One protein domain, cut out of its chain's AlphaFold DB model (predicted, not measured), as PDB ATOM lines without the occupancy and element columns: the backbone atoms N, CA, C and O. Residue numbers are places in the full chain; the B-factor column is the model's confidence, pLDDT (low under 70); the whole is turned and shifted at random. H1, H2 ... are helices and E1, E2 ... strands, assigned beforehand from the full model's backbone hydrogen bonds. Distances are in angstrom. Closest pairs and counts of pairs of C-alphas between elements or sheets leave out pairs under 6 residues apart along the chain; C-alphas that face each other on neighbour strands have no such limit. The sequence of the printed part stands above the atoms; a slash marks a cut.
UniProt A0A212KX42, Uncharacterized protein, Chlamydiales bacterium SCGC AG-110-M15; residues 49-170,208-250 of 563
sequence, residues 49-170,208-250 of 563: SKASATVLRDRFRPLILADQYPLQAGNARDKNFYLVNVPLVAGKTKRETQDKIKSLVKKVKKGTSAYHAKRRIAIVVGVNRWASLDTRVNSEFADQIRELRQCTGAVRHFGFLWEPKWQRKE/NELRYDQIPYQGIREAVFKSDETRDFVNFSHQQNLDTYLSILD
ATOM      1  N   SER A  49      88.894 126.739 161.455       71.94
ATOM      2  CA  SER A  49      90.001 127.534 160.904       71.94
ATOM      3  C   SER A  49      91.393 126.926 161.114       71.94
ATOM      4  O   SER A  49      92.350 127.444 160.553       71.94
ATOM      5  N   LYS A  50      91.521 125.876 161.942       66.69
ATOM      6  CA  LYS A  50      92.808 125.259 162.332       66.69
ATOM      7  C   LYS A  50      92.775 123.731 162.454       66.69
ATOM      8  O   LYS A  50      93.672 123.149 163.058       66.69
ATOM      9  N   ALA A  51      91.720 123.068 161.986       61.28
ATOM     10  CA  ALA A  51      91.556 121.644 162.251       61.28
ATOM     11  C   ALA A  51      91.799 120.793 161.001       61.28
ATOM     12  O   ALA A  51      91.315 121.122 159.921       61.28
ATOM     13  N   SER A  52      92.528 119.686 161.175       71.94
ATOM     14  CA  SER A  52      92.896 118.767 160.100       71.94
ATOM     15  C   SER A  52      91.645 118.168 159.460       71.94
ATOM     16  O   SER A  52      90.885 117.442 160.112       71.94
ATOM     17  N   ALA A  53      91.423 118.462 158.181       86.00
ATOM     18  CA  ALA A  53      90.507 117.684 157.363       86.00
ATOM     19  C   ALA A  53      90.920 116.203 157.365       86.00
ATOM     20  O   ALA A  53      92.049 115.847 157.707       86.00
ATOM     21  N   THR A  54      89.994 115.320 157.012       91.19
ATOM     22  CA  THR A  54      90.240 113.873 157.012       91.19
ATOM     23  C   THR A  54      89.903 113.294 155.652       91.19
ATOM     24  O   THR A  54      88.889 113.654 155.059       91.19
ATOM     25  N   VAL A  55      90.724 112.375 155.150       93.06
ATOM     26  CA  VAL A  55      90.365 111.605 153.957       93.06
ATOM     27  C   VAL A  55      89.337 110.543 154.337       93.06
ATOM     28  O   VAL A  55      89.499 109.831 155.329       93.06
ATOM     29  N   LEU A  56      88.252 110.463 153.570       93.62
ATOM     30  CA  LEU A  56      87.228 109.444 153.749       93.62
ATOM     31  C   LEU A  56      87.745 108.099 153.234       93.62
ATOM     32  O   LEU A  56      88.507 108.034 152.273       93.62
ATOM     33  N   ARG A  57      87.316 107.012 153.882       91.12
ATOM     34  CA  ARG A  57      87.761 105.651 153.539       91.12
ATOM     35  C   ARG A  57      87.225 105.165 152.193       91.12
ATOM     36  O   ARG A  57      87.842 104.293 151.588       91.12
ATOM     37  N   ASP A  58      86.092 105.708 151.753       91.88
ATOM     38  CA  ASP A  58      85.435 105.297 150.517       91.88
ATOM     39  C   ASP A  58      86.306 105.621 149.302       91.88
ATOM     40  O   ASP A  58      86.749 106.758 149.106       91.88
ATOM     41  N   ARG A  59      86.513 104.602 148.464       93.44
ATOM     42  CA  ARG A  59      87.229 104.706 147.194       93.44
ATOM     43  C   ARG A  59      86.297 104.348 146.048       93.44
ATOM     44  O   ARG A  59      85.504 103.413 146.141       93.44
ATOM     45  N   PHE A  60      86.422 105.073 144.949       93.75
ATOM     46  CA  PHE A  60      85.673 104.842 143.721       93.75
ATOM     47  C   PHE A  60      86.642 104.369 142.646       93.75
ATOM     48  O   PHE A  60      87.696 104.970 142.462       93.75
ATOM     49  N   ARG A  61      86.303 103.300 141.932       91.69
ATOM     50  CA  ARG A  61      87.149 102.742 140.873       91.69
ATOM     51  C   ARG A  61      86.449 102.830 139.522       91.69
ATOM     52  O   ARG A  61      85.220 102.734 139.500       91.69
ATOM     53  N   PRO A  62      87.200 102.991 138.419       86.50
ATOM     54  CA  PRO A  62      86.675 102.787 137.074       86.50
ATOM     55  C   PRO A  62      86.019 101.405 136.948       86.50
ATOM     56  O   PRO A  62      86.530 100.431 137.496       86.50
ATOM     57  N   LEU A  63      84.899 101.312 136.224       79.56
ATOM     58  CA  LEU A  63      84.186 100.041 136.014       79.56
ATOM     59  C   LEU A  63      84.983  99.054 135.156       79.56
ATOM     60  O   LEU A  63      84.843  97.845 135.306       79.56
ATOM     61  N   ILE A  64      85.816  99.573 134.255       71.19
ATOM     62  CA  ILE A  64      86.656  98.770 133.373       71.19
ATOM     63  C   ILE A  64      88.058  98.738 133.977       71.19
ATOM     64  O   ILE A  64      88.895  99.598 133.694       71.19
ATOM     65  N   LEU A  65      88.310  97.739 134.822       61.22
ATOM     66  CA  LEU A  65      89.669  97.325 135.152       61.22
ATOM     67  C   LEU A  65      90.156  96.489 133.970       61.22
ATOM     68  O   LEU A  65      89.815  95.322 133.851       61.22
ATOM     69  N   ALA A  66      90.878  97.098 133.030       53.69
ATOM     70  CA  ALA A  66      91.545  96.295 132.012       53.69
ATOM     71  C   ALA A  66      92.583  95.400 132.712       53.69
ATOM     72  O   ALA A  66      93.408  95.923 133.464       53.69
ATOM     73  N   ASP A  67      92.556  94.094 132.427       50.19
ATOM     74  CA  ASP A  67      93.492  93.043 132.881       50.19
ATOM     75  C   ASP A  67      94.932  93.230 132.372       50.19
ATOM     76  O   ASP A  67      95.632  92.297 131.987       50.19
ATOM     77  N   GLN A  68      95.412  94.462 132.303       53.09
ATOM     78  CA  GLN A  68      96.679  94.767 131.678       53.09
ATOM     79  C   GLN A  68      97.617  95.314 132.743       53.09
ATOM     80  O   GLN A  68      97.526  96.464 133.173       53.09
ATOM     81  N   TYR A  69      98.568  94.468 133.130       60.38
ATOM     82  CA  TYR A  69      99.924  94.913 133.408       60.38
ATOM     83  C   TYR A  69     100.626  95.061 132.047       60.38
ATOM     84  O   TYR A  69     101.276  94.123 131.599       60.38
ATOM     85  N   PRO A  70     100.536  96.206 131.336       59.62
ATOM     86  CA  PRO A  70     101.293  96.394 130.099       59.62
ATOM     87  C   PRO A  70     102.793  96.594 130.365       59.62
ATOM     88  O   PRO A  70     103.531  96.929 129.438       59.62
ATOM     89  N   LEU A  71     103.240  96.457 131.621       66.00
ATOM     90  CA  LEU A  71     104.649  96.474 131.975       66.00
ATOM     91  C   LEU A  71     105.273  95.191 131.425       66.00
ATOM     92  O   LEU A  71     105.062  94.099 131.945       66.00
ATOM     93  N   GLN A  72     106.019  95.331 130.336       70.81
ATOM     94  CA  GLN A  72     106.814  94.236 129.796       70.81
ATOM     95  C   GLN A  72     107.994  93.993 130.738       70.81
ATOM     96  O   GLN A  72     108.752  94.930 131.008       70.81
ATOM     97  N   ALA A  73     108.144  92.753 131.217       64.06
ATOM     98  CA  ALA A  73     109.272  92.315 132.041       64.06
ATOM     99  C   ALA A  73     110.587  92.856 131.462       64.06
ATOM    100  O   ALA A  73     110.848  92.670 130.275       64.06
ATOM    101  N   GLY A  74     111.356  93.608 132.256       59.47
ATOM    102  CA  GLY A  74     112.609  94.281 131.884       59.47
ATOM    103  C   GLY A  74     113.750  93.316 131.540       59.47
ATOM    104  O   GLY A  74     113.799  92.213 132.067       59.47
ATOM    105  N   ASN A  75     114.701  93.729 130.692       62.00
ATOM    106  CA  ASN A  75     116.019  93.087 130.658       62.00
ATOM    107  C   ASN A  75     116.789  93.560 131.902       62.00
ATOM    108  O   ASN A  75     116.590  94.693 132.339       62.00
ATOM    109  N   ALA A  76     117.732  92.761 132.410       55.16
ATOM    110  CA  ALA A  76     118.484  93.025 133.649       55.16
ATOM    111  C   ALA A  76     119.218  94.388 133.740       55.16
ATOM    112  O   ALA A  76     119.719  94.742 134.806       55.16
ATOM    113  N   ARG A  77     119.307  95.152 132.641       60.47
ATOM    114  CA  ARG A  77     119.928  96.487 132.589       60.47
ATOM    115  C   ARG A  77     119.023  97.614 133.105       60.47
ATOM    116  O   ARG A  77     119.538  98.643 133.519       60.47
ATOM    117  N   ASP A  78     117.705  97.427 133.111       69.56
ATOM    118  CA  ASP A  78     116.726  98.444 133.516       69.56
ATOM    119  C   ASP A  78     116.257  98.216 134.968       69.56
ATOM    120  O   ASP A  78     115.085  97.934 135.204       69.56
ATOM    121  N   LYS A  79     117.170  98.299 135.949       85.81
ATOM    122  CA  LYS A  79     116.860  97.930 137.346       85.81
ATOM    123  C   LYS A  79     115.916  98.893 138.069       85.81
ATOM    124  O   LYS A  79     115.094  98.428 138.849       85.81
ATOM    125  N   ASN A  80     115.986 100.205 137.808       94.06
ATOM    126  CA  ASN A  80     115.143 101.160 138.537       94.06
ATOM    127  C   ASN A  80     113.730 101.213 137.942       94.06
ATOM    128  O   ASN A  80     113.561 101.515 136.752       94.06
ATOM    129  N   PHE A  81     112.733 100.988 138.794       95.12
ATOM    130  CA  PHE A  81     111.308 101.116 138.527       95.12
ATOM    131  C   PHE A  81     110.733 102.322 139.276       95.12
ATOM    132  O   PHE A  81     110.784 102.395 140.500       95.12
ATOM    133  N   TYR A  82     110.151 103.259 138.539       96.38
ATOM    134  CA  TYR A  82     109.580 104.498 139.050       96.38
ATOM    135  C   TYR A  82     108.060 104.376 139.182       96.38
ATOM    136  O   TYR A  82     107.329 104.331 138.189       96.38
ATOM    137  N   LEU A  83     107.581 104.352 140.423       96.69
ATOM    138  CA  LEU A  83     106.165 104.361 140.770       96.69
ATOM    139  C   LEU A  83     105.733 105.780 141.126       96.69
ATOM    140  O   LEU A  83     106.037 106.287 142.197       96.69
ATOM    141  N   VAL A  84     105.017 106.430 140.220       96.06
ATOM    142  CA  VAL A  84     104.653 107.840 140.323       96.06
ATOM    143  C   VAL A  84     103.271 107.981 140.948       96.06
ATOM    144  O   VAL A  84     102.261 107.712 140.297       96.06
ATOM    145  N   ASN A  85     103.218 108.433 142.198       95.62
ATOM    146  CA  ASN A  85     101.968 108.708 142.897       95.62
ATOM    147  C   ASN A  85     101.611 110.187 142.773       95.62
ATOM    148  O   ASN A  85     102.343 111.056 143.246       95.62
ATOM    149  N   VAL A  86     100.452 110.471 142.177       93.94
ATOM    150  CA  VAL A  86     100.011 111.849 141.940       93.94
ATOM    151  C   VAL A  86      98.615 112.083 142.515       93.94
ATOM    152  O   VAL A  86      97.638 111.509 142.019       93.94
ATOM    153  N   PRO A  87      98.477 112.943 143.537       93.69
ATOM    154  CA  PRO A  87      97.174 113.425 143.960       93.69
ATOM    155  C   PRO A  87      96.647 114.447 142.944       93.69
ATOM    156  O   PRO A  87      97.292 115.451 142.655       93.69
ATOM    157  N   LEU A  88      95.454 114.209 142.397       93.50
ATOM    158  CA  LEU A  88      94.854 115.072 141.379       93.50
ATOM    159  C   LEU A  88      93.503 115.609 141.845       93.50
ATOM    160  O   LEU A  88      92.590 114.839 142.124       93.50
ATOM    161  N   VAL A  89      93.325 116.928 141.854       92.50
ATOM    162  CA  VAL A  89      92.003 117.521 142.105       92.50
ATOM    163  C   VAL A  89      91.109 117.328 140.880       92.50
ATOM    164  O   VAL A  89      91.465 117.739 139.763       92.50
ATOM    165  N   ALA A  90      89.929 116.744 141.096       93.69
ATOM    166  CA  ALA A  90      88.941 116.492 140.051       93.69
ATOM    167  C   ALA A  90      88.627 117.752 139.217       93.69
ATOM    168  O   ALA A  90      88.609 118.882 139.711       93.69
ATOM    169  N   GLY A  91      88.400 117.575 137.916       92.06
ATOM    170  CA  GLY A  91      87.762 118.592 137.077       92.06
ATOM    171  C   GLY A  91      86.278 118.738 137.421       92.06
ATOM    172  O   GLY A  91      85.695 117.862 138.064       92.06
ATOM    173  N   LYS A  92      85.650 119.825 136.959       90.25
ATOM    174  CA  LYS A  92      84.204 120.050 137.134       90.25
ATOM    175  C   LYS A  92      83.381 118.999 136.398       90.25
ATOM    176  O   LYS A  92      82.260 118.704 136.794       90.25
ATOM    177  N   THR A  93      83.948 118.450 135.327       94.06
ATOM    178  CA  THR A  93      83.337 117.415 134.500       94.06
ATOM    179  C   THR A  93      84.243 116.190 134.383       94.06
ATOM    180  O   THR A  93      85.463 116.249 134.597       94.06
ATOM    181  N   LYS A  94      83.648 115.067 133.962       95.88
ATOM    182  CA  LYS A  94      84.378 113.850 133.584       95.88
ATOM    183  C   LYS A  94      85.452 114.128 132.535       95.88
ATOM    184  O   LYS A  94      86.591 113.703 132.705       95.88
ATOM    185  N   ARG A  95      85.102 114.875 131.480       96.12
ATOM    186  CA  ARG A  95      86.016 115.227 130.385       96.12
ATOM    187  C   ARG A  95      87.219 116.017 130.895       96.12
ATOM    188  O   ARG A  95      88.344 115.610 130.646       96.12
ATOM    189  N   GLU A  96      86.989 117.064 131.687       95.81
ATOM    190  CA  GLU A  96      88.079 117.848 132.285       95.81
ATOM    191  C   GLU A  96      89.003 116.989 133.154       95.81
ATOM    192  O   GLU A  96      90.221 117.140 133.113       95.81
ATOM    193  N   THR A  97      88.438 116.069 133.940       95.31
ATOM    194  CA  THR A  97      89.231 115.155 134.776       95.31
ATOM    195  C   THR A  97      90.071 114.213 133.924       95.31
ATOM    196  O   THR A  97      91.265 114.063 134.169       95.31
ATOM    197  N   GLN A  98      89.477 113.629 132.883       96.38
ATOM    198  CA  GLN A  98      90.190 112.777 131.936       96.38
ATOM    199  C   GLN A  98      91.332 113.528 131.242       96.38
ATOM    200  O   GLN A  98      92.427 112.982 131.100       96.38
ATOM    201  N   ASP A  99      91.091 114.766 130.817       95.62
ATOM    202  CA  ASP A  99      92.079 115.590 130.122       95.62
ATOM    203  C   ASP A  99      93.231 115.980 131.058       95.62
ATOM    204  O   ASP A  99      94.397 115.904 130.660       95.62
ATOM    205  N   LYS A 100      92.940 116.280 132.334       94.25
ATOM    206  CA  LYS A 100      93.962 116.462 133.378       94.25
ATOM    207  C   LYS A 100      94.828 115.210 133.558       94.25
ATOM    208  O   LYS A 100      96.052 115.327 133.555       94.25
ATOM    209  N   ILE A 101      94.222 114.021 133.659       94.56
ATOM    210  CA  ILE A 101      94.962 112.750 133.782       94.56
ATOM    211  C   ILE A 101      95.842 112.523 132.546       94.56
ATOM    212  O   ILE A 101      97.029 112.238 132.678       94.56
ATOM    213  N   LYS A 102      95.302 112.693 131.333       95.00
ATOM    214  CA  LYS A 102      96.072 112.535 130.086       95.00
ATOM    215  C   LYS A 102      97.246 113.512 130.007       95.00
ATOM    216  O   LYS A 102      98.343 113.113 129.621       95.00
ATOM    217  N   SER A 103      97.023 114.770 130.383       93.75
ATOM    218  CA  SER A 103      98.062 115.802 130.439       93.75
ATOM    219  C   SER A 103      99.175 115.417 131.415       93.75
ATOM    220  O   SER A 103     100.350 115.455 131.053       93.75
ATOM    221  N   LEU A 104      98.816 114.946 132.613       92.56
ATOM    222  CA  LEU A 104      99.764 114.443 133.605       92.56
ATOM    223  C   LEU A 104     100.581 113.257 133.072       92.56
ATOM    224  O   LEU A 104     101.807 113.289 133.128       92.56
ATOM    225  N   VAL A 105      99.928 112.239 132.502       92.44
ATOM    226  CA  VAL A 105     100.610 111.064 131.930       92.44
ATOM    227  C   VAL A 105     101.588 111.479 130.831       92.44
ATOM    228  O   VAL A 105     102.707 110.968 130.778       92.44
ATOM    229  N   LYS A 106     101.193 112.430 129.973       93.00
ATOM    230  CA  LYS A 106     102.069 112.985 128.936       93.00
ATOM    231  C   LYS A 106     103.291 113.672 129.547       93.00
ATOM    232  O   LYS A 106     104.387 113.442 129.055       93.00
ATOM    233  N   LYS A 107     103.115 114.478 130.603       91.88
ATOM    234  CA  LYS A 107     104.217 115.163 131.303       91.88
ATOM    235  C   LYS A 107     105.190 114.174 131.942       91.88
ATOM    236  O   LYS A 107     106.382 114.285 131.706       91.88
ATOM    237  N   VAL A 108     104.686 113.191 132.693       90.56
ATOM    238  CA  VAL A 108     105.515 112.190 133.396       90.56
ATOM    239  C   VAL A 108     106.362 111.372 132.420       90.56
ATOM    240  O   VAL A 108     107.502 111.038 132.718       90.56
ATOM    241  N   LYS A 109     105.817 111.047 131.243       90.19
ATOM    242  CA  LYS A 109     106.531 110.265 130.222       90.19
ATOM    243  C   LYS A 109     107.407 111.123 129.301       90.19
ATOM    244  O   LYS A 109     108.121 110.567 128.468       90.19
ATOM    245  N   LYS A 110     107.348 112.455 129.399       89.44
ATOM    246  CA  LYS A 110     108.085 113.357 128.505       89.44
ATOM    247  C   LYS A 110     109.594 113.226 128.742       89.44
ATOM    248  O   LYS A 110     110.043 113.005 129.860       89.44
ATOM    249  N   GLY A 111     110.378 113.274 127.666       83.94
ATOM    250  CA  GLY A 111     111.828 113.036 127.706       83.94
ATOM    251  C   GLY A 111     112.234 111.564 127.857       83.94
ATOM    252  O   GLY A 111     113.390 111.236 127.628       83.94
ATOM    253  N   THR A 112     111.296 110.655 128.154       85.94
ATOM    254  CA  THR A 112     111.554 109.209 128.225       85.94
ATOM    255  C   THR A 112     111.113 108.502 126.958       85.94
ATOM    256  O   THR A 112     110.005 108.717 126.467       85.94
ATOM    257  N   SER A 113     111.980 107.637 126.416       87.94
ATOM    258  CA  SER A 113     111.624 106.841 125.242       87.94
ATOM    259  C   SER A 113     110.377 106.006 125.544       87.94
ATOM    260  O   SER A 113     110.191 105.513 126.660       87.94
ATOM    261  N   ALA A 114     109.511 105.821 124.546       86.88
ATOM    262  CA  ALA A 114     108.283 105.044 124.723       86.88
ATOM    263  C   ALA A 114     108.567 103.619 125.229       86.88
ATOM    264  O   ALA A 114     107.761 103.058 125.971       86.88
ATOM    265  N   TYR A 115     109.722 103.061 124.854       86.31
ATOM    266  CA  TYR A 115     110.224 101.782 125.337       86.31
ATOM    267  C   TYR A 115     110.501 101.801 126.849       86.31
ATOM    268  O   TYR A 115     109.891 101.022 127.580       86.31
ATOM    269  N   HIS A 116     111.337 102.722 127.348       86.44
ATOM    270  CA  HIS A 116     111.653 102.785 128.781       86.44
ATOM    271  C   HIS A 116     110.427 103.169 129.615       86.44
ATOM    272  O   HIS A 116     110.158 102.548 130.643       86.44
ATOM    273  N   ALA A 117     109.615 104.117 129.139       87.88
ATOM    274  CA  ALA A 117     108.404 104.543 129.836       87.88
ATOM    275  C   ALA A 117     107.388 103.401 130.009       87.88
ATOM    276  O   ALA A 117     106.677 103.363 131.009       87.88
ATOM    277  N   LYS A 118     107.306 102.461 129.056       87.12
ATOM    278  CA  LYS A 118     106.419 101.289 129.148       87.12
ATOM    279  C   LYS A 118     106.914 100.208 130.105       87.12
ATOM    280  O   LYS A 118     106.101  99.389 130.507       87.12
ATOM    281  N   ARG A 119     108.207 100.168 130.432       86.81
ATOM    282  CA  ARG A 119     108.808  99.100 131.256       86.81
ATOM    283  C   ARG A 119     109.106  99.546 132.681       86.81
ATOM    284  O   ARG A 119     109.089  98.727 133.588       86.81
ATOM    285  N   ARG A 120     109.377 100.839 132.870       90.25
ATOM    286  CA  ARG A 120     109.987 101.359 134.099       90.25
ATOM    287  C   ARG A 120     109.164 102.419 134.808       90.25
ATOM    288  O   ARG A 120     109.537 102.798 135.904       90.25
ATOM    289  N   ILE A 121     108.097 102.934 134.197       93.88
ATOM    290  CA  ILE A 121     107.289 104.007 134.784       93.88
ATOM    291  C   ILE A 121     105.848 103.528 134.928       93.88
ATOM    292  O   ILE A 121     105.147 103.319 133.935       93.88
ATOM    293  N   ALA A 122     105.400 103.416 136.173       94.94
ATOM    294  CA  ALA A 122     103.998 103.238 136.518       94.94
ATOM    295  C   ALA A 122     103.452 104.508 137.165       94.94
ATOM    296  O   ALA A 122     104.163 105.205 137.877       94.94
ATOM    297  N   ILE A 123     102.187 104.829 136.909       95.31
ATOM    298  CA  ILE A 123     101.547 106.046 137.409       95.31
ATOM    299  C   ILE A 123     100.268 105.654 138.137       95.31
ATOM    300  O   ILE A 123      99.402 105.000 137.554       95.31
ATOM    301  N   VAL A 124     100.118 106.097 139.380       95.81
ATOM    302  CA  VAL A 124      98.878 105.979 140.149       95.81
ATOM    303  C   VAL A 124      98.340 107.375 140.421       95.81
ATOM    304  O   VAL A 124      98.979 108.195 141.079       95.81
ATOM    305  N   VAL A 125      97.142 107.644 139.906       96.00
ATOM    306  CA  VAL A 125      96.475 108.935 140.063       96.00
ATOM    307  C   VAL A 125      95.331 108.816 141.060       96.00
ATOM    308  O   VAL A 125      94.304 108.193 140.790       96.00
ATOM    309  N   GLY A 126      95.498 109.457 142.211       96.62
ATOM    310  CA  GLY A 126      94.446 109.597 143.206       96.62
ATOM    311  C   GLY A 126      93.598 110.831 142.933       96.62
ATOM    312  O   GLY A 126      93.963 111.936 143.340       96.62
ATOM    313  N   VAL A 127      92.471 110.661 142.244       96.69
ATOM    314  CA  VAL A 127      91.544 111.753 141.953       96.69
ATOM    315  C   VAL A 127      90.751 112.080 143.212       96.69
ATOM    316  O   VAL A 127      89.945 111.282 143.681       96.69
ATOM    317  N   ASN A 128      90.954 113.267 143.763       95.69
ATOM    318  CA  ASN A 128      90.313 113.676 145.000       95.69
ATOM    319  C   ASN A 128      89.358 114.851 144.794       95.69
ATOM    320  O   ASN A 128      89.502 115.668 143.876       95.69
ATOM    321  N   ARG A 129      88.376 114.924 145.687       92.94
ATOM    322  CA  ARG A 129      87.458 116.049 145.815       92.94
ATOM    323  C   ARG A 129      87.052 116.206 147.278       92.94
ATOM    324  O   ARG A 129      86.989 115.236 148.025       92.94
ATOM    325  N   TRP A 130      86.734 117.427 147.675       90.19
ATOM    326  CA  TRP A 130      86.030 117.676 148.928       90.19
ATOM    327  C   TRP A 130      84.688 116.904 148.954       90.19
ATOM    328  O   TRP A 130      83.942 116.914 147.971       90.19
ATOM    329  N   ALA A 131      84.334 116.308 150.096       92.19
ATOM    330  CA  ALA A 131      83.044 115.676 150.376       92.19
ATOM    331  C   ALA A 131      81.930 116.718 150.584       92.19
ATOM    332  O   ALA A 131      81.822 117.330 151.647       92.19
ATOM    333  N   SER A 132      81.101 116.945 149.565       90.75
ATOM    334  CA  SER A 132      80.037 117.949 149.627       90.75
ATOM    335  C   SER A 132      78.989 117.590 150.681       90.75
ATOM    336  O   SER A 132      78.697 116.411 150.918       90.75
ATOM    337  N   LEU A 133      78.365 118.608 151.277       89.81
ATOM    338  CA  LEU A 133      77.167 118.429 152.094       89.81
ATOM    339  C   LEU A 133      76.020 117.805 151.287       89.81
ATOM    340  O   LEU A 133      75.192 117.086 151.857       89.81
ATOM    341  N   ASP A 134      75.975 118.041 149.970       89.81
ATOM    342  CA  ASP A 134      75.017 117.382 149.090       89.81
ATOM    343  C   ASP A 134      75.511 116.007 148.644       89.81
ATOM    344  O   ASP A 134      76.396 115.867 147.800       89.81
ATOM    345  N   THR A 135      74.876 114.962 149.176       90.50
ATOM    346  CA  THR A 135      75.206 113.576 148.837       90.50
ATOM    347  C   THR A 135      75.046 113.278 147.351       90.50
ATOM    348  O   THR A 135      75.751 112.409 146.854       90.50
ATOM    349  N   ARG A 136      74.175 114.002 146.626       91.06
ATOM    350  CA  ARG A 136      74.035 113.821 145.174       91.06
ATOM    351  C   ARG A 136      75.320 114.212 144.448       91.06
ATOM    352  O   ARG A 136      75.742 113.484 143.566       91.06
ATOM    353  N   VAL A 137      75.982 115.289 144.872       91.25
ATOM    354  CA  VAL A 137      77.257 115.741 144.287       91.25
ATOM    355  C   VAL A 137      78.371 114.719 144.538       91.25
ATOM    356  O   VAL A 137      79.214 114.492 143.672       91.25
ATOM    357  N   ASN A 138      78.363 114.066 145.702       93.94
ATOM    358  CA  ASN A 138      79.316 112.997 146.016       93.94
ATOM    359  C   ASN A 138      79.062 111.744 145.164       93.94
ATOM    360  O   ASN A 138      80.014 111.137 144.681       93.94
ATOM    361  N   SER A 139      77.793 111.384 144.945       95.75
ATOM    362  CA  SER A 139      77.405 110.302 144.031       95.75
ATOM    363  C   SER A 139      77.779 110.617 142.581       95.75
ATOM    364  O   SER A 139      78.421 109.794 141.947       95.75
ATOM    365  N   GLU A 140      77.488 111.829 142.097       95.25
ATOM    366  CA  GLU A 140      77.885 112.301 140.762       95.25
ATOM    367  C   GLU A 140      79.409 112.220 140.571       95.25
ATOM    368  O   GLU A 140      79.880 111.819 139.511       95.25
ATOM    369  N   PHE A 141      80.195 112.553 141.603       95.94
ATOM    370  CA  PHE A 141      81.645 112.367 141.571       95.94
ATOM    371  C   PHE A 141      82.041 110.884 141.502       95.94
ATOM    372  O   PHE A 141      82.906 110.525 140.708       95.94
ATOM    373  N   ALA A 142      81.417 110.013 142.296       96.75
ATOM    374  CA  ALA A 142      81.684 108.577 142.238       96.75
ATOM    375  C   ALA A 142      81.376 107.994 140.846       96.75
ATOM    376  O   ALA A 142      82.182 107.232 140.312       96.75
ATOM    377  N   ASP A 143      80.257 108.393 140.238       96.56
ATOM    378  CA  ASP A 143      79.856 107.976 138.890       96.56
ATOM    379  C   ASP A 143      80.811 108.529 137.830       96.56
ATOM    380  O   ASP A 143      81.298 107.790 136.977       96.56
ATOM    381  N   GLN A 144      81.201 109.799 137.960       95.88
ATOM    382  CA  GLN A 144      82.236 110.404 137.129       95.88
ATOM    383  C   GLN A 144      83.529 109.581 137.134       95.88
ATOM    384  O   GLN A 144      84.100 109.386 136.064       95.88
ATOM    385  N   ILE A 145      83.992 109.111 138.300       96.69
ATOM    386  CA  ILE A 145      85.203 108.284 138.427       96.69
ATOM    387  C   ILE A 145      85.007 106.898 137.810       96.69
ATOM    388  O   ILE A 145      85.883 106.426 137.088       96.69
ATOM    389  N   ARG A 146      83.860 106.260 138.063       95.31
ATOM    390  CA  ARG A 146      83.500 104.949 137.496       95.31
ATOM    391  C   ARG A 146      83.515 104.940 135.971       95.31
ATOM    392  O   ARG A 146      83.866 103.931 135.365       95.31
ATOM    393  N   GLU A 147      83.151 106.065 135.367       95.06
ATOM    394  CA  GLU A 147      83.083 106.254 133.920       95.06
ATOM    395  C   GLU A 147      84.382 106.772 133.277       95.06
ATOM    396  O   GLU A 147      84.417 106.979 132.055       95.06
ATOM    397  N   LEU A 148      85.434 107.048 134.059       94.31
ATOM    398  CA  LEU A 148      86.716 107.460 133.490       94.31
ATOM    399  C   LEU A 148      87.314 106.331 132.647       94.31
ATOM    400  O   LEU A 148      87.227 105.148 132.973       94.31
ATOM    401  N   ARG A 149      87.936 106.715 131.532       91.56
ATOM    402  CA  ARG A 149      88.613 105.774 130.644       91.56
ATOM    403  C   ARG A 149      90.035 105.549 131.134       91.56
ATOM    404  O   ARG A 149      90.757 106.503 131.447       91.56
ATOM    405  N   GLN A 150      90.465 104.293 131.092       86.19
ATOM    406  CA  GLN A 150      91.851 103.938 131.354       86.19
ATOM    407  C   GLN A 150      92.785 104.643 130.361       86.19
ATOM    408  O   GLN A 150      92.505 104.740 129.164       86.19
ATOM    409  N   CYS A 151      93.895 105.173 130.872       86.38
ATOM    410  CA  CYS A 151      94.952 105.729 130.033       86.38
ATOM    411  C   CYS A 151      95.867 104.612 129.521       86.38
ATOM    412  O   CYS A 151      95.972 103.552 130.127       86.38
ATOM    413  N   THR A 152      96.558 104.857 128.409       85.00
ATOM    414  CA  THR A 152      97.478 103.872 127.834       85.00
ATOM    415  C   THR A 152      98.739 103.683 128.690       85.00
ATOM    416  O   THR A 152      99.335 104.635 129.214       85.00
ATOM    417  N   GLY A 153      99.200 102.433 128.775       86.12
ATOM    418  CA  GLY A 153     100.369 102.031 129.560       86.12
ATOM    419  C   GLY A 153     100.041 101.744 131.026       86.12
ATOM    420  O   GLY A 153      98.885 101.550 131.382       86.12
ATOM    421  N   ALA A 154     101.071 101.694 131.871       91.12
ATOM    422  CA  ALA A 154     100.957 101.345 133.287       91.12
ATOM    423  C   ALA A 154     100.398 102.507 134.124       91.12
ATOM    424  O   ALA A 154     101.082 103.073 134.970       91.12
ATOM    425  N   VAL A 155      99.166 102.918 133.835       93.19
ATOM    426  CA  VAL A 155      98.490 104.024 134.518       93.19
ATOM    427  C   VAL A 155      97.252 103.485 135.204       93.19
ATOM    428  O   VAL A 155      96.389 102.923 134.540       93.19
ATOM    429  N   ARG A 156      97.134 103.697 136.511       93.94
ATOM    430  CA  ARG A 156      95.935 103.399 137.296       93.94
ATOM    431  C   ARG A 156      95.407 104.675 137.920       93.94
ATOM    432  O   ARG A 156      96.157 105.613 138.179       93.94
ATOM    433  N   HIS A 157      94.105 104.725 138.137       94.94
ATOM    434  CA  HIS A 157      93.483 105.862 138.787       94.94
ATOM    435  C   HIS A 157      92.267 105.422 139.584       94.94
ATOM    436  O   HIS A 157      91.581 104.470 139.218       94.94
ATOM    437  N   PHE A 158      92.014 106.128 140.676       97.12
ATOM    438  CA  PHE A 158      90.862 105.913 141.537       97.12
ATOM    439  C   PHE A 158      90.410 107.249 142.123       97.12
ATOM    440  O   PHE A 158      91.130 108.245 142.078       97.12
ATOM    441  N   GLY A 159      89.191 107.274 142.639       97.44
ATOM    442  CA  GLY A 159      88.553 108.431 143.237       97.44
ATOM    443  C   GLY A 159      88.454 108.298 144.745       97.44
ATOM    444  O   GLY A 159      88.228 107.200 145.246       97.44
ATOM    445  N   PHE A 160      88.551 109.403 145.471       98.06
ATOM    446  CA  PHE A 160      88.214 109.448 146.892       98.06
ATOM    447  C   PHE A 160      87.780 110.849 147.312       98.06
ATOM    448  O   PHE A 160      87.986 111.836 146.601       98.06
ATOM    449  N   LEU A 161      87.154 110.928 148.481       96.44
ATOM    450  CA  LEU A 161      86.711 112.185 149.066       96.44
ATOM    451  C   LEU A 161      87.521 112.523 150.310       96.44
ATOM    452  O   LEU A 161      87.987 111.636 151.018       96.44
ATOM    453  N   TRP A 162      87.627 113.806 150.623       94.56
ATOM    454  CA  TRP A 162      88.099 114.273 151.924       94.56
ATOM    455  C   TRP A 162      87.098 115.252 152.526       94.56
ATOM    456  O   TRP A 162      86.456 116.017 151.815       94.56
ATOM    457  N   GLU A 163      86.919 115.205 153.838       91.38
ATOM    458  CA  GLU A 163      85.943 116.010 154.562       91.38
ATOM    459  C   GLU A 163      86.685 117.005 155.461       91.38
ATOM    460  O   GLU A 163      87.519 116.593 156.278       91.38
ATOM    461  N   PRO A 164      86.420 118.315 155.337       87.88
ATOM    462  CA  PRO A 164      86.961 119.274 156.277       87.88
ATOM    463  C   PRO A 164      86.278 119.123 157.628       87.88
ATOM    464  O   PRO A 164      85.140 118.657 157.747       87.88
ATOM    465  N   LYS A 165      86.960 119.569 158.678       87.56
ATOM    466  CA  LYS A 165      86.370 119.553 160.007       87.56
ATOM    467  C   LYS A 165      85.367 120.695 160.146       87.56
ATOM    468  O   LYS A 165      85.720 121.871 160.134       87.56
ATOM    469  N   TRP A 166      84.107 120.323 160.318       87.56
ATOM    470  CA  TRP A 166      83.029 121.249 160.630       87.56
ATOM    471  C   TRP A 166      83.016 121.552 162.125       87.56
ATOM    472  O   TRP A 166      83.033 120.638 162.950       87.56
ATOM    473  N   GLN A 167      82.948 122.831 162.474       87.50
ATOM    474  CA  GLN A 167      82.741 123.291 163.840       87.50
ATOM    475  C   GLN A 167      81.425 124.043 163.953       87.50
ATOM    476  O   GLN A 167      80.912 124.624 162.995       87.50
ATOM    477  N   ARG A 168      80.852 123.998 165.146       86.94
ATOM    478  CA  ARG A 168      79.655 124.760 165.465       86.94
ATOM    479  C   ARG A 168      80.040 126.222 165.674       86.94
ATOM    480  O   ARG A 168      81.055 126.491 166.306       86.94
ATOM    481  N   LYS A 169      79.202 127.144 165.210       84.38
ATOM    482  CA  LYS A 169      79.345 128.560 165.563       84.38
ATOM    483  C   LYS A 169      79.017 128.798 167.033       84.38
ATOM    484  O   LYS A 169      78.071 128.206 167.567       84.38
ATOM    485  N   GLU A 170      79.776 129.686 167.661       82.00
ATOM    486  CA  GLU A 170      79.548 130.122 169.037       82.00
ATOM    487  C   GLU A 170      78.169 130.791 169.200       82.00
ATOM    488  O   GLU A 170      77.586 131.310 168.245       82.00
ATOM    489  N   ASN A 208      89.865 130.774 146.120       42.78
ATOM    490  CA  ASN A 208      91.098 131.512 146.428       42.78
ATOM    491  C   ASN A 208      91.379 131.593 147.945       42.78
ATOM    492  O   ASN A 208      92.529 131.722 148.344       42.78
ATOM    493  N   GLU A 209      90.346 131.487 148.793       42.94
ATOM    494  CA  GLU A 209      90.456 131.481 150.269       42.94
ATOM    495  C   GLU A 209      90.111 130.131 150.917       42.94
ATOM    496  O   GLU A 209      89.826 130.075 152.117       42.94
ATOM    497  N   LEU A 210      90.097 129.025 150.164       50.94
ATOM    498  CA  LEU A 210      90.233 127.708 150.780       50.94
ATOM    499  C   LEU A 210      91.603 127.819 151.399       50.94
ATOM    500  O   LEU A 210      92.609 127.833 150.689       50.94
ATOM    501  N   ARG A 211      91.627 128.078 152.704       59.97
ATOM    502  CA  ARG A 211      92.882 128.278 153.383       59.97
ATOM    503  C   ARG A 211      93.646 126.993 153.113       59.97
ATOM    504  O   ARG A 211      93.158 125.906 153.416       59.97
ATOM    505  N   TYR A 212      94.789 127.109 152.443       67.06
ATOM    506  CA  TYR A 212      95.625 125.964 152.093       67.06
ATOM    507  C   TYR A 212      95.918 125.085 153.330       67.06
ATOM    508  O   TYR A 212      96.204 123.904 153.181       67.06
ATOM    509  N   ASP A 213      95.766 125.641 154.541       70.69
ATOM    510  CA  ASP A 213      95.817 124.957 155.837       70.69
ATOM    511  C   ASP A 213      94.699 123.916 156.098       70.69
ATOM    512  O   ASP A 213      94.850 123.088 156.996       70.69
ATOM    513  N   GLN A 214      93.601 123.910 155.332       79.75
ATOM    514  CA  GLN A 214      92.486 122.968 155.493       79.75
ATOM    515  C   GLN A 214      92.634 121.712 154.640       79.75
ATOM    516  O   GLN A 214      91.984 120.708 154.928       79.75
ATOM    517  N   ILE A 215      93.437 121.753 153.578       85.38
ATOM    518  CA  ILE A 215      93.616 120.600 152.696       85.38
ATOM    519  C   ILE A 215      94.458 119.560 153.451       85.38
ATOM    520  O   ILE A 215      95.557 119.879 153.905       85.38
ATOM    521  N   PRO A 216      93.988 118.308 153.606       89.62
ATOM    522  CA  PRO A 216      94.710 117.310 154.380       89.62
ATOM    523  C   PRO A 216      95.783 116.648 153.519       89.62
ATOM    524  O   PRO A 216      95.675 115.461 153.214       89.62
ATOM    525  N   TYR A 217      96.800 117.399 153.091       89.31
ATOM    526  CA  TYR A 217      97.760 116.915 152.097       89.31
ATOM    527  C   TYR A 217      98.449 115.602 152.497       89.31
ATOM    528  O   TYR A 217      98.467 114.673 151.690       89.31
ATOM    529  N   GLN A 218      98.876 115.460 153.763       91.75
ATOM    530  CA  GLN A 218      99.389 114.190 154.309       91.75
ATOM    531  C   GLN A 218      98.397 113.042 154.092       91.75
ATOM    532  O   GLN A 218      98.755 112.002 153.548       91.75
ATOM    533  N   GLY A 219      97.128 113.244 154.459       93.75
ATOM    534  CA  GLY A 219      96.082 112.237 154.294       93.75
ATOM    535  C   GLY A 219      95.788 111.915 152.830       93.75
ATOM    536  O   GLY A 219      95.543 110.758 152.497       93.75
ATOM    537  N   ILE A 220      95.826 112.915 151.945       94.00
ATOM    538  CA  ILE A 220      95.633 112.727 150.504       94.00
ATOM    539  C   ILE A 220      96.781 111.884 149.937       94.00
ATOM    540  O   ILE A 220      96.503 110.893 149.263       94.00
ATOM    541  N   ARG A 221      98.048 112.221 150.227       94.06
ATOM    542  CA  ARG A 221      99.211 111.431 149.781       94.06
ATOM    543  C   ARG A 221      99.180 110.015 150.350       94.06
ATOM    544  O   ARG A 221      99.379 109.063 149.597       94.06
ATOM    545  N   GLU A 222      98.835 109.872 151.629       95.94
ATOM    546  CA  GLU A 222      98.662 108.576 152.289       95.94
ATOM    547  C   GLU A 222      97.596 107.726 151.590       95.94
ATOM    548  O   GLU A 222      97.824 106.552 151.314       95.94
ATOM    549  N   ALA A 223      96.454 108.312 151.225       96.44
ATOM    550  CA  ALA A 223      95.390 107.590 150.535       96.44
ATOM    551  C   ALA A 223      95.833 107.061 149.161       96.44
ATOM    552  O   ALA A 223      95.462 105.939 148.796       96.44
ATOM    553  N   VAL A 224      96.642 107.827 148.418       96.44
ATOM    554  CA  VAL A 224      97.251 107.363 147.159       96.44
ATOM    555  C   VAL A 224      98.274 106.266 147.429       96.44
ATOM    556  O   VAL A 224      98.180 105.198 146.838       96.44
ATOM    557  N   PHE A 225      99.193 106.475 148.366       96.62
ATOM    558  CA  PHE A 225     100.263 105.529 148.679       96.62
ATOM    559  C   PHE A 225      99.787 104.189 149.247       96.62
ATOM    560  O   PHE A 225     100.311 103.135 148.884       96.62
ATOM    561  N   LYS A 226      98.754 104.207 150.087       96.38
ATOM    562  CA  LYS A 226      98.104 103.019 150.652       96.38
ATOM    563  C   LYS A 226      96.963 102.509 149.770       96.38
ATOM    564  O   LYS A 226      96.004 101.929 150.276       96.38
ATOM    565  N   SER A 227      96.977 102.816 148.475       95.94
ATOM    566  CA  SER A 227      95.993 102.292 147.531       95.94
ATOM    567  C   SER A 227      96.344 100.885 147.073       95.94
ATOM    568  O   SER A 227      97.518 100.515 147.025       95.94
ATOM    569  N   ASP A 228      95.321 100.104 146.716       94.75
ATOM    570  CA  ASP A 228      95.549  98.794 146.102       94.75
ATOM    571  C   ASP A 228      96.302  98.979 144.777       94.75
ATOM    572  O   ASP A 228      97.187  98.206 144.446       94.75
ATOM    573  N   GLU A 229      96.018 100.070 144.063       94.00
ATOM    574  CA  GLU A 229      96.664 100.452 142.818       94.00
ATOM    575  C   GLU A 229      98.182 100.658 142.976       94.00
ATOM    576  O   GLU A 229      98.942 100.196 142.127       94.00
ATOM    577  N   THR A 230      98.632 101.318 144.050       95.75
ATOM    578  CA  THR A 230     100.061 101.455 144.380       95.75
ATOM    579  C   THR A 230     100.645 100.117 144.823       95.75
ATOM    580  O   THR A 230     101.690  99.723 144.309       95.75
ATOM    581  N   ARG A 231      99.968  99.391 145.725       95.69
ATOM    582  CA  ARG A 231     100.434  98.086 146.223       95.69
ATOM    583  C   ARG A 231     100.666  97.087 145.092       95.69
ATOM    584  O   ARG A 231     101.676  96.392 145.097       95.69
ATOM    585  N   ASP A 232      99.773  97.044 144.114       93.31
ATOM    586  CA  ASP A 232      99.880  96.147 142.966       93.31
ATOM    587  C   ASP A 232     101.143  96.419 142.139       93.31
ATOM    588  O   ASP A 232     101.807  95.481 141.701       93.31
ATOM    589  N   PHE A 233     101.533  97.688 141.968       94.38
ATOM    590  CA  PHE A 233     102.780  98.028 141.281       94.38
ATOM    591  C   PHE A 233     104.031  97.739 142.113       94.38
ATOM    592  O   PHE A 233     105.027  97.321 141.530       94.38
ATOM    593  N   VAL A 234     103.985  97.913 143.438       94.75
ATOM    594  CA  VAL A 234     105.096  97.527 144.333       94.75
ATOM    595  C   VAL A 234     105.290  96.004 144.332       94.75
ATOM    596  O   VAL A 234     106.414  95.513 144.271       94.75
ATOM    597  N   ASN A 235     104.199  95.236 144.345       93.69
ATOM    598  CA  ASN A 235     104.257  93.778 144.222       93.69
ATOM    599  C   ASN A 235     104.822  93.358 142.861       93.69
ATOM    600  O   ASN A 235     105.690  92.491 142.798       93.69
ATOM    601  N   PHE A 236     104.351  93.989 141.780       91.25
ATOM    602  CA  PHE A 236     104.848  93.728 140.432       91.25
ATOM    603  C   PHE A 236     106.358  93.972 140.333       91.25
ATOM    604  O   PHE A 236     107.089  93.096 139.879       91.25
ATOM    605  N   SER A 237     106.847  95.137 140.763       91.69
ATOM    606  CA  SER A 237     108.269  95.470 140.654       91.69
ATOM    607  C   SER A 237     109.143  94.519 141.469       91.69
ATOM    608  O   SER A 237     110.191  94.097 140.984       91.69
ATOM    609  N   HIS A 238     108.679  94.098 142.648       91.19
ATOM    610  CA  HIS A 238     109.357  93.083 143.446       91.19
ATOM    611  C   HIS A 238     109.412  91.717 142.744       91.19
ATOM    612  O   HIS A 238     110.478  91.110 142.678       91.19
ATOM    613  N   GLN A 239     108.302  91.251 142.156       90.88
ATOM    614  CA  GLN A 239     108.270  90.004 141.372       90.88
ATOM    615  C   GLN A 239     109.217  90.043 140.166       90.88
ATOM    616  O   GLN A 239     109.726  89.008 139.744       90.88
ATOM    617  N   GLN A 240     109.459  91.232 139.613       89.12
ATOM    618  CA  GLN A 240     110.402  91.457 138.519       89.12
ATOM    619  C   GLN A 240     111.842  91.732 138.992       89.12
ATOM    620  O   GLN A 240     112.705  92.000 138.157       89.12
ATOM    621  N   ASN A 241     112.113  91.672 140.302       90.50
ATOM    622  CA  ASN A 241     113.408  91.989 140.908       90.50
ATOM    623  C   ASN A 241     113.939  93.385 140.511       90.50
ATOM    624  O   ASN A 241     115.102  93.546 140.133       90.50
ATOM    625  N   LEU A 242     113.055  94.389 140.546       91.56
ATOM    626  CA  LEU A 242     113.359  95.784 140.224       91.56
ATOM    627  C   LEU A 242     113.478  96.640 141.491       91.56
ATOM    628  O   LEU A 242     112.694  96.507 142.435       91.56
ATOM    629  N   ASP A 243     114.401  97.599 141.464       94.75
ATOM    630  CA  ASP A 243     114.561  98.606 142.508       94.75
ATOM    631  C   ASP A 243     113.434  99.636 142.408       94.75
ATOM    632  O   ASP A 243     113.348 100.416 141.458       94.75
ATOM    633  N   THR A 244     112.532  99.617 143.387       96.00
ATOM    634  CA  THR A 244     111.309 100.424 143.355       96.00
ATOM    635  C   THR A 244     111.539 101.784 143.987       96.00
ATOM    636  O   THR A 244     111.827 101.878 145.177       96.00
ATOM    637  N   TYR A 245     111.332 102.840 143.209       97.69
ATOM    638  CA  TYR A 245     111.353 104.223 143.660       97.69
ATOM    639  C   TYR A 245     109.955 104.834 143.558       97.69
ATOM    640  O   TYR A 245     109.415 105.013 142.466       97.69
ATOM    641  N   LEU A 246     109.369 105.177 144.703       97.44
ATOM    642  CA  LEU A 246     108.164 105.992 144.791       97.44
ATOM    643  C   LEU A 246     108.513 107.437 144.439       97.44
ATOM    644  O   LEU A 246     109.209 108.100 145.199       97.44
ATOM    645  N   SER A 247     107.992 107.921 143.319       95.75
ATOM    646  CA  SER A 247     108.061 109.319 142.908       95.75
ATOM    647  C   SER A 247     106.821 110.064 143.375       95.75
ATOM    648  O   SER A 247     105.691 109.669 143.068       95.75
ATOM    649  N   ILE A 248     107.035 111.144 144.119       91.75
ATOM    650  CA  ILE A 248     105.983 112.055 144.554       91.75
ATOM    651  C   ILE A 248     106.102 113.341 143.763       91.75
ATOM    652  O   ILE A 248     107.177 113.928 143.698       91.75
ATOM    653  N   LEU A 249     104.977 113.777 143.202       86.12
ATOM    654  CA  LEU A 249     104.890 115.003 142.423       86.12
ATOM    655  C   LEU A 249     103.784 115.908 142.955       86.12
ATOM    656  O   LEU A 249     102.724 115.435 143.389       86.12
ATOM    657  N   ASP A 250     104.014 117.210 142.831       80.94
ATOM    658  CA  ASP A 250     102.983 118.222 143.019       80.94
ATOM    659  C   ASP A 250     102.132 118.409 141.758       80.94
ATOM    660  O   ASP A 250     102.543 118.162 140.621       80.94
TER     661      ASP A 250
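What this domain is: This is residues 49 to 170 and 208 to 250 of the 563 residues of an uncharacterized protein of Chlamydiales bacterium SCGC AG-110-M15 (UniProt A0A212KX42). A strongly twisted sheet of five strands, curled like part of a barrel, has helices over both faces: it curls round H4, with H5 over the same face, while H1 and H3 cover the opposite one. E4 runs on into E5, which draws out one end towards Glu 170; Asn 75, in the long link E1 to E2, lies at the far end. The printed part has 165 residues with five named helices and six named strands, along the chain E1 E2 H1 H2 E3 H3 E4 E5 H4 H5 E6. The mixed sheet runs E1 E4 E3 E2 E6, and the class is mixed, helices and strands. The whole is compact, with a radius of gyration of the C-alphas of 17.1 A and spans of 64 by 29 by 26 A.

How they stand to each other: In the sheet, E3, residues 121 to 130, is parallel to E2, residues 80 to 89, with N 124 and O 84 at 2.8 A. E4, residues 155 to 163, is parallel to E3, with N 127 and O 158 at 2.8 A. Edge strand E1, residues 54 to 60, is antiparallel to E4, with N 56 and O 161 at 2.8 A. Edge strand E6, residues 243 to 249, is parallel to E2, with N 83 and O 245 at 2.8 A. These pairs are within hydrogen-bond range. H1, residues 94 to 108, lies over E3 and E2 at a height over the sheet of 9.4 A; its closest C-alphas to E3 are those of Val 105 and Ile 123, 7.5 A. H5, residues 228 to 239, is on the opposite face at a height of 8.8 A and runs along the strands; its closest C-alphas to E3 are those of Val 124 and Thr 230, 6.3 A. H3, residues 135 to 146, lies over E4 at 9.1 A, with the C-alphas of Ile 145 and Gly 159 closest, 5.9 A. The sheet curls round H4, residues 217 to 225; the closest C-alphas of H4 and E3 are those of Gly 126 and Val 224, 5.3 A. H2, residues 114 to 120, stands at the sheet's level, 1.6 A. Two strand-helix-strand units, parallel neighbour strands with helices between, are E2, H1 H2, E3 and E3, H3, E4, both with right-handed crossovers. Every O i to N i+4 pair is within hydrogen-bond range in H1, H2, H3 and H4, and 7 of 8 in H5.

Where its parts are: E3 is 29.0 A long, E2 28.6 A, E4 26.5 A and H1 21.2 A. E1 begins at C-alpha 54, (90.240, 113.873, 157.012), and E6 ends at C-alpha 249, (104.890, 115.003, 142.423). E5, residues 166 to 168, pairs with no named strand.

The domain as a whole: The C-alphas farthest apart are those of Asn 75 and Glu 170, 64.6 A. Residues 171 to 207 are not printed, and C-alphas 170 and 208 are 25.4 A apart across the cut. The link E1 to E2 is long. Mean pLDDT of the printed part is 87.5; it is under 70 at residues 50 to 51, 65 to 71, 73 to 78 and 208 to 212.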